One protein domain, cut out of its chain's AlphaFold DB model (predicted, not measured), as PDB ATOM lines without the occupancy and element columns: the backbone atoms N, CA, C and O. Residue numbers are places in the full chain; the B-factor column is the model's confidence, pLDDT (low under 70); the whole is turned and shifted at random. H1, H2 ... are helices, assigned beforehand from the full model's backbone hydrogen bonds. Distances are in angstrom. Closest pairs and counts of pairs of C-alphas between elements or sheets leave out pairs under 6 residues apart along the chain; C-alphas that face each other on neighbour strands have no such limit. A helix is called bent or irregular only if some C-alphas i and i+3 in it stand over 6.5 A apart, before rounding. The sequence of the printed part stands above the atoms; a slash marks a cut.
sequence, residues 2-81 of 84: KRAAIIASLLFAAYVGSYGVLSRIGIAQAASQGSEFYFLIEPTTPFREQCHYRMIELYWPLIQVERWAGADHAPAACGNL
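Overview. This is residues 2 to 81 of the 84 residues of an uncharacterized protein of Blastopirellula marina (UniProt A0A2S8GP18). One long helix, H1, makes the longest axis; its residues 2 to 14 stick out free, while a bent helix, H2, crosses over one side of its other half. The long link after H1 folds back along that same side, and little H3 packs on H2b, the second arm of H2. You will find 80 printed residues with three named helices in the order H1, H2, H3 and no named strand, the class being all helix. The whole is only just compact, close to loose, with a radius of gyration of the C-alphas of 13.9 A, and elongated, spanning 47 by 31 by 17 A.

Along the chain. Find C-alpha 2 at (227.084, 125.700, 187.424); from there H1, residues 2 to 33, runs 46.3 A to C-alpha 33 at (182.244, 130.255, 197.860). Next look at H2, residues 46 to 68, assigned as one helix by its hydrogen bonds but bent: C-alphas 58 and 61 are 7.9 A apart. Its arms are H2a, residues 46 to 58, 18.4 A long, and H2b, residues 61 to 68, 10.8 A. H3, residues 75 to 78, 4.9 A, ends at C-alpha 78, (192.049, 127.081, 205.703).

Arrangement. Start from H1: it and H2a are near each other, with 7 pairs of C-alphas within 10 A. H1 and H2b are close but not clearly touching, the closest C-alphas, of Val 16 and Leu 62, being 7.5 A apart; they run the same way at a steep tilt of 59 degrees. With residues 23 to 27 alone, H1 only just touches H3, with 3 pairs of C-alphas within 8 A, the closest being Ser 23 and Pro 75 at 6.5 A. H2b and H3 touch, closest at the C-alphas of Ile 63 and Ala 76, 5.9 A. The arms H2a and H2b are about perpendicular, only just, at 70.2 degrees. In H1, H2a and H2b every O i to N i+4 pair is within hydrogen-bond range; H3 is too short for such a pair, but its one O i to N i+3 pair is within range.

Size, cuts and confidence. The C-alphas of Lys 2 and Gly 34, the two farthest apart, stand 46.9 A from each other. Without residues 2 to 14, the body spans 32 by 23 by 20 A. The printed part has no cut; the link from H1 to H2 is long, that from H2 to H3 short. Look for pLDDT under 70 at residues 41 to 44 and 72 to 81.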
ATOM      1  N   LYS A   2     227.806 124.410 187.573       88.25
ATOM      2  CA  LYS A   2     227.084 125.700 187.424       88.25
ATOM      3  C   LYS A   2     225.692 125.597 186.769       88.25
ATOM      4  O   LYS A   2     224.737 126.163 187.278       88.25
ATOM      5  N   ARG A   3     225.553 124.824 185.682       92.44
ATOM      6  CA  ARG A   3     224.261 124.628 184.987       92.44
ATOM      7  C   ARG A   3     223.204 123.946 185.864       92.44
ATOM      8  O   ARG A   3     222.059 124.370 185.868       92.44
ATOM      9  N   ALA A   4     223.605 122.934 186.634       93.56
ATOM     10  CA  ALA A   4     222.704 122.228 187.544       93.56
ATOM     11  C   ALA A   4     222.195 123.152 188.661       93.56
ATOM     12  O   ALA A   4     221.011 123.136 188.965       93.56
ATOM     13  N   ALA A   5     223.065 124.011 189.205       95.50
ATOM     14  CA  ALA A   5     222.675 124.998 190.211       95.50
ATOM     15  C   ALA A   5     221.670 126.026 189.664       95.50
ATOM     16  O   ALA A   5     220.704 126.356 190.348       95.50
ATOM     17  N   ILE A   6     221.855 126.487 188.422       97.44
ATOM     18  CA  ILE A   6     220.907 127.402 187.762       97.44
ATOM     19  C   ILE A   6     219.545 126.726 187.595       97.44
ATOM     20  O   ILE A   6     218.533 127.294 187.988       97.44
ATOM     21  N   ILE A   7     219.520 125.501 187.064       97.44
ATOM     22  CA  ILE A   7     218.275 124.748 186.868       97.44
ATOM     23  C   ILE A   7     217.573 124.523 188.209       97.44
ATOM     24  O   ILE A   7     216.386 124.806 188.324       97.44
ATOM     25  N   ALA A   8     218.302 124.085 189.236       96.88
ATOM     26  CA  ALA A   8     217.746 123.891 190.571       96.88
ATOM     27  C   ALA A   8     217.168 125.193 191.149       96.88
ATOM     28  O   ALA A   8     216.076 125.179 191.705       96.88
ATOM     29  N   SER A   9     217.857 126.322 190.961       96.81
ATOM     30  CA  SER A   9     217.384 127.632 191.425       96.81
ATOM     31  C   SER A   9     216.110 128.070 190.701       96.81
ATOM     32  O   SER A   9     215.188 128.571 191.336       96.81
ATOM     33  N   LEU A  10     216.030 127.846 189.386       97.88
ATOM     34  CA  LEU A  10     214.833 128.143 188.596       97.88
ATOM     35  C   LEU A  10     213.652 127.261 189.004       97.88
ATOM     36  O   LEU A  10     212.547 127.770 189.160       97.88
ATOM     37  N   LEU A  11     213.882 125.964 189.221       97.25
ATOM     38  CA  LEU A  11     212.850 125.042 189.700       97.25
ATOM     39  C   LEU A  11     212.363 125.429 191.097       97.25
ATOM     40  O   LEU A  11     211.162 125.419 191.346       97.25
ATOM     41  N   PHE A  12     213.276 125.818 191.986       96.62
ATOM     42  CA  PHE A  12     212.924 126.292 193.319       96.62
ATOM     43  C   PHE A  12     212.104 127.586 193.262       96.62
ATOM     44  O   PHE A  12     211.059 127.680 193.901       96.62
ATOM     45  N   ALA A  13     212.524 128.562 192.452       97.56
ATOM     46  CA  ALA A  13     211.778 129.801 192.257       97.56
ATOM     47  C   ALA A  13     210.388 129.541 191.656       97.56
ATOM     48  O   ALA A  13     209.406 130.120 192.115       97.56
ATOM     49  N   ALA A  14     210.293 128.639 190.675       97.31
ATOM     50  CA  ALA A  14     209.022 128.228 190.092       97.31
ATOM     51  C   ALA A  14     208.114 127.558 191.131       97.31
ATOM     52  O   ALA A  14     206.941 127.898 191.189       97.31
ATOM     53  N   TYR A  15     208.657 126.680 191.977       96.31
ATOM     54  CA  TYR A  15     207.930 125.995 193.049       96.31
ATOM     55  C   TYR A  15     207.378 126.961 194.112       96.31
ATOM     56  O   TYR A  15     206.204 126.890 194.472       96.31
ATOM     57  N   VAL A  16     208.200 127.898 194.596       95.88
ATOM     58  CA  VAL A  16     207.763 128.905 195.580       95.88
ATOM     59  C   VAL A  16     206.782 129.895 194.947       95.88
ATOM     60  O   VAL A  16     205.763 130.236 195.547       95.88
ATOM     61  N   GLY A  17     207.058 130.336 193.719       94.94
ATOM     62  CA  GLY A  17     206.194 131.261 192.988       94.94
ATOM     63  C   GLY A  17     204.828 130.658 192.668       94.94
ATOM     64  O   GLY A  17     203.805 131.310 192.879       94.94
ATOM     65  N   SER A  18     204.788 129.400 192.218       94.44
ATOM     66  CA  SER A  18     203.534 128.704 191.926       94.44
ATOM     67  C   SER A  18     202.702 128.502 193.185       94.44
ATOM     68  O   SER A  18     201.492 128.692 193.130       94.44
ATOM     69  N   TYR A  19     203.325 128.203 194.325       92.38
ATOM     70  CA  TYR A  19     202.633 128.170 195.611       92.38
ATOM     71  C   TYR A  19     202.018 129.522 195.986       92.38
ATOM     72  O   TYR A  19     200.846 129.576 196.358       92.38
ATOM     73  N   GLY A  20     202.785 130.611 195.874       89.94
ATOM     74  CA  GLY A  20     202.316 131.951 196.232       89.94
ATOM     75  C   GLY A  20     201.108 132.390 195.403       89.94
ATOM     76  O   GLY A  20     200.125 132.873 195.952       89.94
ATOM     77  N   VAL A  21     201.134 132.161 194.088       90.81
ATOM     78  CA  VAL A  21     199.989 132.461 193.208       90.81
ATOM     79  C   VAL A  21     198.824 131.498 193.475       90.81
ATOM     80  O   VAL A  21     197.698 131.935 193.709       90.81
ATOM     81  N   LEU A  22     199.141 130.197 193.490       89.50
ATOM     82  CA  LEU A  22     198.316 129.044 193.869       89.50
ATOM     83  C   LEU A  22     197.369 129.330 195.031       89.50
ATOM     84  O   LEU A  22     196.146 129.401 194.909       89.50
ATOM     85  N   SER A  23     198.013 129.477 196.181       86.12
ATOM     86  CA  SER A  23     197.371 129.632 197.473       86.12
ATOM     87  C   SER A  23     196.497 130.875 197.520       86.12
ATOM     88  O   SER A  23     195.355 130.780 197.938       86.12
ATOM     89  N   ARG A  24     196.983 132.039 197.073       87.00
ATOM     90  CA  ARG A  24     196.253 133.306 197.233       87.00
ATOM     91  C   ARG A  24     194.996 133.377 196.381       87.00
ATOM     92  O   ARG A  24     193.959 133.804 196.882       87.00
ATOM     93  N   ILE A  25     195.077 132.934 195.126       87.06
ATOM     94  CA  ILE A  25     193.903 132.877 194.246       87.06
ATOM     95  C   ILE A  25     192.871 131.921 194.833       87.06
ATOM     96  O   ILE A  25     191.698 132.275 194.939       87.06
ATOM     97  N   GLY A  26     193.305 130.727 195.233       84.38
ATOM     98  CA  GLY A  26     192.383 129.746 195.767       84.38
ATOM     99  C   GLY A  26     191.808 130.161 197.122       84.38
ATOM    100  O   GLY A  26     190.603 130.141 197.274       84.38
ATOM    101  N   ILE A  27     192.581 130.680 198.073       82.31
ATOM    102  CA  ILE A  27     192.031 131.192 199.344       82.31
ATOM    103  C   ILE A  27     190.963 132.271 199.106       82.31
ATOM    104  O   ILE A  27     189.903 132.234 199.730       82.31
ATOM    105  N   ALA A  28     191.203 133.205 198.182       82.19
ATOM    106  CA  ALA A  28     190.224 134.240 197.851       82.19
ATOM    107  C   ALA A  28     188.932 133.648 197.259       82.19
ATOM    108  O   ALA A  28     187.830 134.035 197.647       82.19
ATOM    109  N   GLN A  29     189.063 132.681 196.350       82.12
ATOM    110  CA  GLN A  29     187.922 131.974 195.769       82.12
ATOM    111  C   GLN A  29     187.182 131.122 196.822       82.12
ATOM    112  O   GLN A  29     185.953 131.136 196.859       82.12
ATOM    113  N   ALA A  30     187.909 130.461 197.728       80.56
ATOM    114  CA  ALA A  30     187.380 129.599 198.784       80.56
ATOM    115  C   ALA A  30     186.504 130.409 199.730       80.56
ATOM    116  O   ALA A  30     185.363 130.038 199.991       80.56
ATOM    117  N   ALA A  31     187.008 131.573 200.153       79.12
ATOM    118  CA  ALA A  31     186.271 132.520 200.977       79.12
ATOM    119  C   ALA A  31     184.997 133.026 200.283       79.12
ATOM    120  O   ALA A  31     183.964 133.162 200.929       79.12
ATOM    121  N   SER A  32     185.041 133.269 198.966       80.19
ATOM    122  CA  SER A  32     183.863 133.736 198.220       80.19
ATOM    123  C   SER A  32     182.777 132.672 198.028       80.19
ATOM    124  O   SER A  32     181.626 133.022 197.779       80.19
ATOM    125  N   GLN A  33     183.132 131.388 198.141       76.69
ATOM    126  CA  GLN A  33     182.244 130.255 197.860       76.69
ATOM    127  C   GLN A  33     181.941 129.389 199.091       76.69
ATOM    128  O   GLN A  33     181.200 128.418 198.974       76.69
ATOM    129  N   GLY A  34     182.512 129.706 200.258       72.88
ATOM    130  CA  GLY A  34     182.406 128.863 201.454       72.88
ATOM    131  C   GLY A  34     183.009 127.468 201.260       72.88
ATOM    132  O   GLY A  34     182.496 126.497 201.804       72.88
ATOM    133  N   SER A  35     184.053 127.347 200.436       73.69
ATOM    134  CA  SER A  35     184.669 126.061 200.095       73.69
ATOM    135  C   SER A  35     185.865 125.758 200.989       73.69
ATOM    136  O   SER A  35     186.712 126.617 201.219       73.69
ATOM    137  N   GLU A  36     185.987 124.509 201.432       71.94
ATOM    138  CA  GLU A  36     187.162 124.024 202.170       71.94
ATOM    139  C   GLU A  36     188.372 123.779 201.243       71.94
ATOM    140  O   GLU A  36     189.517 123.675 201.687       71.94
ATOM    141  N   PHE A  37     188.145 123.726 199.927       73.31
ATOM    142  CA  PHE A  37     189.186 123.507 198.927       73.31
ATOM    143  C   PHE A  37     189.799 124.837 198.497       73.31
ATOM    144  O   PHE A  37     189.114 125.661 197.920       73.31
ATOM    145  N   TYR A  38     191.109 125.027 198.680       76.38
ATOM    146  CA  TYR A  38     191.803 126.297 198.380       76.38
ATOM    147  C   TYR A  38     192.858 126.219 197.261       76.38
ATOM    148  O   TYR A  38     193.635 127.148 197.077       76.38
ATOM    149  N   PHE A  39     192.941 125.112 196.517       76.19
ATOM    150  CA  PHE A  39     193.798 125.029 195.317       76.19
ATOM    151  C   PHE A  39     193.005 124.791 194.028       76.19
ATOM    152  O   PHE A  39     193.467 125.176 192.958       76.19
ATOM    153  N   LEU A  40     191.829 124.156 194.106       75.19
ATOM    154  CA  LEU A  40     191.010 123.774 192.950       75.19
ATOM    155  C   LEU A  40     189.525 123.789 193.340       75.19
ATOM    156  O   LEU A  40     188.971 122.750 193.677       75.19
ATOM    157  N   ILE A  41     188.907 124.968 193.312       66.38
ATOM    158  CA  ILE A  41     187.648 125.218 194.036       66.38
ATOM    159  C   ILE A  41     186.412 124.758 193.268       66.38
ATOM    160  O   ILE A  41     185.463 124.283 193.878       66.38
ATOM    161  N   GLU A  42     186.443 124.796 191.932       66.44
ATOM    162  CA  GLU A  42     185.267 124.457 191.123       66.44
ATOM    163  C   GLU A  42     185.582 123.709 189.821       66.44
ATOM    164  O   GLU A  42     186.595 123.993 189.164       66.44
ATOM    165  N   PRO A  43     184.663 122.838 189.353       61.59
ATOM    166  CA  PRO A  43     183.746 121.999 190.139       61.59
ATOM    167  C   PRO A  43     184.485 120.781 190.716       61.59
ATOM    168  O   PRO A  43     185.323 120.188 190.034       61.59
ATOM    169  N   THR A  44     184.170 120.382 191.949       64.38
ATOM    170  CA  THR A  44     184.759 119.227 192.648       64.38
ATOM    171  C   THR A  44     184.320 117.910 192.011       64.38
ATOM    172  O   THR A  44     183.323 117.288 192.362       64.38
ATOM    173  N   THR A  45     185.075 117.467 191.010       80.56
ATOM    174  CA  THR A  45     185.074 116.059 190.613       80.56
ATOM    175  C   THR A  45     185.999 115.278 191.551       80.56
ATOM    176  O   THR A  45     186.965 115.863 192.054       80.56
ATOM    177  N   PRO A  46     185.815 113.954 191.721       81.00
ATOM    178  CA  PRO A  46     186.729 113.136 192.530       81.00
ATOM    179  C   PRO A  46     188.201 113.285 192.110       81.00
ATOM    180  O   PRO A  46     189.117 113.260 192.927       81.00
ATOM    181  N   PHE A  47     188.436 113.508 190.814       82.56
ATOM    182  CA  PHE A  47     189.765 113.796 190.286       82.56
ATOM    183  C   PHE A  47     190.327 115.129 190.801       82.56
ATOM    184  O   PHE A  47     191.493 115.196 191.184       82.56
ATOM    185  N   ARG A  48     189.520 116.195 190.832       81.56
ATOM    186  CA  ARG A  48     189.978 117.509 191.306       81.56
ATOM    187  C   ARG A  48     190.208 117.539 192.808       81.56
ATOM    188  O   ARG A  48     191.172 118.171 193.229       81.56
ATOM    189  N   GLU A  49     189.408 116.816 193.582       80.31
ATOM    190  CA  GLU A  49     189.670 116.601 195.009       80.31
ATOM    191  C   GLU A  49     191.018 115.900 195.210       80.31
ATOM    192  O   GLU A  49     191.863 116.368 195.971       80.31
ATOM    193  N   GLN A  50     191.291 114.835 194.449       83.38
ATOM    194  CA  GLN A  50     192.587 114.163 194.509       83.38
ATOM    195  C   GLN A  50     193.743 115.099 194.122       83.38
ATOM    196  O   GLN A  50     194.790 115.097 194.775       83.38
ATOM    197  N   CYS A  51     193.578 115.908 193.074       84.62
ATOM    198  CA  CYS A  51     194.571 116.911 192.699       84.62
ATOM    199  C   CYS A  51     194.780 117.950 193.804       84.62
ATOM    200  O   CYS A  51     195.923 118.321 194.057       84.62
ATOM    201  N   HIS A  52     193.717 118.381 194.483       84.69
ATOM    202  CA  HIS A  52     193.812 119.302 195.608       84.69
ATOM    203  C   HIS A  52     194.685 118.718 196.725       84.69
ATOM    204  O   HIS A  52     195.668 119.350 197.109       84.69
ATOM    205  N   TYR A  53     194.413 117.488 197.170       83.69
ATOM    206  CA  TYR A  53     195.225 116.837 198.204       83.69
ATOM    207  C   TYR A  53     196.688 116.657 197.782       83.69
ATOM    208  O   TYR A  53     197.596 116.939 198.559       83.69
ATOM    209  N   ARG A  54     196.945 116.301 196.517       87.75
ATOM    210  CA  ARG A  54     198.319 116.231 195.989       87.75
ATOM    211  C   ARG A  54     199.028 117.582 195.997       87.75
ATOM    212  O   ARG A  54     200.235 117.634 196.206       87.75
ATOM    213  N   MET A  55     198.310 118.678 195.757       88.31
ATOM    214  CA  MET A  55     198.884 120.023 195.851       88.31
ATOM    215  C   MET A  55     199.199 120.394 197.300       88.31
ATOM    216  O   MET A  55     200.236 121.008 197.540       88.31
ATOM    217  N   ILE A  56     198.369 119.976 198.260       85.81
ATOM    218  CA  ILE A  56     198.685 120.114 199.689       85.81
ATOM    219  C   ILE A  56     199.985 119.379 200.015       85.81
ATOM    220  O   ILE A  56     200.876 119.978 200.608       85.81
ATOM    221  N   GLU A  57     200.125 118.121 199.599       87.81
ATOM    222  CA  GLU A  57     201.343 117.333 199.829       87.81
ATOM    223  C   GLU A  57     202.572 117.979 199.174       87.81
ATOM    224  O   GLU A  57     203.605 118.157 199.822       87.81
ATOM    225  N   LEU A  58     202.450 118.391 197.906       92.12
ATOM    226  CA  LEU A  58     203.521 119.040 197.150       92.12
ATOM    227  C   LEU A  58     203.997 120.332 197.826       92.12
ATOM    228  O   LEU A  58     205.199 120.596 197.882       92.12
ATOM    229  N   TYR A  59     203.070 121.144 198.329       92.31
ATOM    230  CA  TYR A  59     203.364 122.438 198.940       92.31
ATOM    231  C   TYR A  59     203.475 122.398 200.464       92.31
ATOM    232  O   TYR A  59     203.679 123.445 201.080       92.31
ATOM    233  N   TRP A  60     203.408 121.215 201.079       88.88
ATOM    234  CA  TRP A  60     203.438 121.049 202.530       88.88
ATOM    235  C   TRP A  60     204.586 121.798 203.226       88.88
ATOM    236  O   TRP A  60     204.321 122.476 204.221       88.88
ATOM    237  N   PRO A  61     205.836 121.784 202.716       91.44
ATOM    238  CA  PRO A  61     206.916 122.554 203.329       91.44
ATOM    239  C   PRO A  61     206.625 124.059 203.387       91.44
ATOM    240  O   PRO A  61     206.850 124.690 204.417       91.44
ATOM    241  N   LEU A  62     206.088 124.636 202.309       91.62
ATOM    242  CA  LEU A  62     205.767 126.064 202.240       91.62
ATOM    243  C   LEU A  62     204.557 126.412 203.111       91.62
ATOM    244  O   LEU A  62     204.568 127.431 203.794       91.62
ATOM    245  N   ILE A  63     203.569 125.516 203.161       86.94
ATOM    246  CA  ILE A  63     202.412 125.614 204.055       86.94
ATOM    247  C   ILE A  63     202.858 125.694 205.524       86.94
ATOM    248  O   ILE A  63     202.336 126.510 206.283       86.94
ATOM    249  N   GLN A  64     203.849 124.894 205.928       86.19
ATOM    250  CA  GLN A  64     204.390 124.946 207.289       86.19
ATOM    251  C   GLN A  64     205.199 126.215 207.559       86.19
ATOM    252  O   GLN A  64     205.089 126.782 208.644       86.19
ATOM    253  N   VAL A  65     205.960 126.701 206.574       89.12
ATOM    254  CA  VAL A  65     206.669 127.985 206.685       89.12
ATOM    255  C   VAL A  65     205.682 129.137 206.892       89.12
ATOM    256  O   VAL A  65     205.891 129.946 207.794       89.12
ATOM    257  N   GLU A  66     204.585 129.196 206.130       86.81
ATOM    258  CA  GLU A  66     203.542 130.212 206.334       86.81
ATOM    259  C   GLU A  66     202.884 130.099 207.712       86.81
ATOM    260  O   GLU A  66     202.643 131.115 208.368       86.81
ATOM    261  N   ARG A  67     202.643 128.869 208.183       81.19
ATOM    262  CA  ARG A  67     202.103 128.622 209.525       81.19
ATOM    263  C   ARG A  67     203.035 129.143 210.617       81.19
ATOM    264  O   ARG A  67     202.570 129.789 211.550       81.19
ATOM    265  N   TRP A  68     204.338 128.883 210.516       85.12
ATOM    266  CA  TRP A  68     205.325 129.391 211.475       85.12
ATOM    267  C   TRP A  68     205.492 130.908 211.409       85.12
ATOM    268  O   TRP A  68     205.776 131.528 212.430       85.12
ATOM    269  N   ALA A  69     205.277 131.506 210.238       86.00
ATOM    270  CA  ALA A  69     205.276 132.954 210.059       86.00
ATOM    271  C   ALA A  69     204.002 133.639 210.593       86.00
ATOM    272  O   ALA A  69     203.933 134.866 210.577       86.00
ATOM    273  N   GLY A  70     203.007 132.876 211.065       78.56
ATOM    274  CA  GLY A  70     201.764 133.420 211.614       78.56
ATOM    275  C   GLY A  70     200.836 134.016 210.557       78.56
ATOM    276  O   GLY A  70     200.118 134.964 210.848       78.56
ATOM    277  N   ALA A  71     200.859 133.512 209.320       73.50
ATOM    278  CA  ALA A  71     199.949 134.001 208.293       73.50
ATOM    279  C   ALA A  71     198.493 133.598 208.613       73.50
ATOM    280  O   ALA A  71     198.142 132.420 208.538       73.50
ATOM    281  N   ASP A  72     197.639 134.588 208.902       57.66
ATOM    282  CA  ASP A  72     196.205 134.408 209.220       57.66
ATOM    283  C   ASP A  72     195.418 133.699 208.103       57.66
ATOM    284  O   ASP A  72     194.408 133.047 208.346       57.66
ATOM    285  N   HIS A  73     195.912 133.809 206.869       59.97
ATOM    286  CA  HIS A  73     195.322 133.226 205.664       59.97
ATOM    287  C   HIS A  73     196.220 132.132 205.085       59.97
ATOM    288  O   HIS A  73     196.250 131.932 203.875       59.97
ATOM    289  N   ALA A  74     197.022 131.456 205.912       57.41
ATOM    290  CA  ALA A  74     197.786 130.320 205.424       57.41
ATOM    291  C   ALA A  74     196.817 129.252 204.889       57.41
ATOM    292  O   ALA A  74     195.772 129.006 205.492       57.41
ATOM    293  N   PRO A  75     197.175 128.507 203.842       58.34
ATOM    294  CA  PRO A  75     196.388 127.350 203.446       58.34
ATOM    295  C   PRO A  75     196.287 126.281 204.554       58.34
ATOM    296  O   PRO A  75     195.305 125.550 204.639       58.34
ATOM    297  N   ALA A  76     197.260 126.251 205.476       54.50
ATOM    298  CA  ALA A  76     197.168 125.512 206.741       54.50
ATOM    299  C   ALA A  76     196.047 126.018 207.660       54.50
ATOM    300  O   ALA A  76     195.451 125.229 208.391       54.50
ATOM    301  N   ALA A  77     195.802 127.329 207.670       52.50
ATOM    302  CA  ALA A  77     194.701 127.923 208.407       52.50
ATOM    303  C   ALA A  77     193.374 127.562 207.738       52.50
ATOM    304  O   ALA A  77     192.470 127.191 208.462       52.50
ATOM    305  N   CYS A  78     193.269 127.524 206.401       55.28
ATOM    306  CA  CYS A  78     192.049 127.081 205.703       55.28
ATOM    307  C   CYS A  78     191.624 125.642 206.042       55.28
ATOM    308  O   CYS A  78     190.435 125.377 206.114       55.28
ATOM    309  N   GLY A  79     192.564 124.727 206.306       51.62
ATOM    310  CA  GLY A  79     192.228 123.371 206.771       51.62
ATOM    311  C   GLY A  79     191.776 123.282 208.239       51.62
ATOM    312  O   GLY A  79     191.222 122.265 208.637       51.62
ATOM    313  N   ASN A  80     192.033 124.317 209.052       46.09
ATOM    314  CA  ASN A  80     191.602 124.411 210.459       46.09
ATOM    315  C   ASN A  80     190.453 125.411 210.668       46.09
ATOM    316  O   ASN A  80     189.747 125.341 211.672       46.09
ATOM    317  N   LEU A  81     190.277 126.347 209.736       46.00
ATOM    318  CA  LEU A  81     189.072 127.124 209.532       46.00
ATOM    319  C   LEU A  81     188.034 126.112 209.061       46.00
ATOM    320  O   LEU A  81     187.837 125.917 207.868       46.00
TER     321      LEU A  81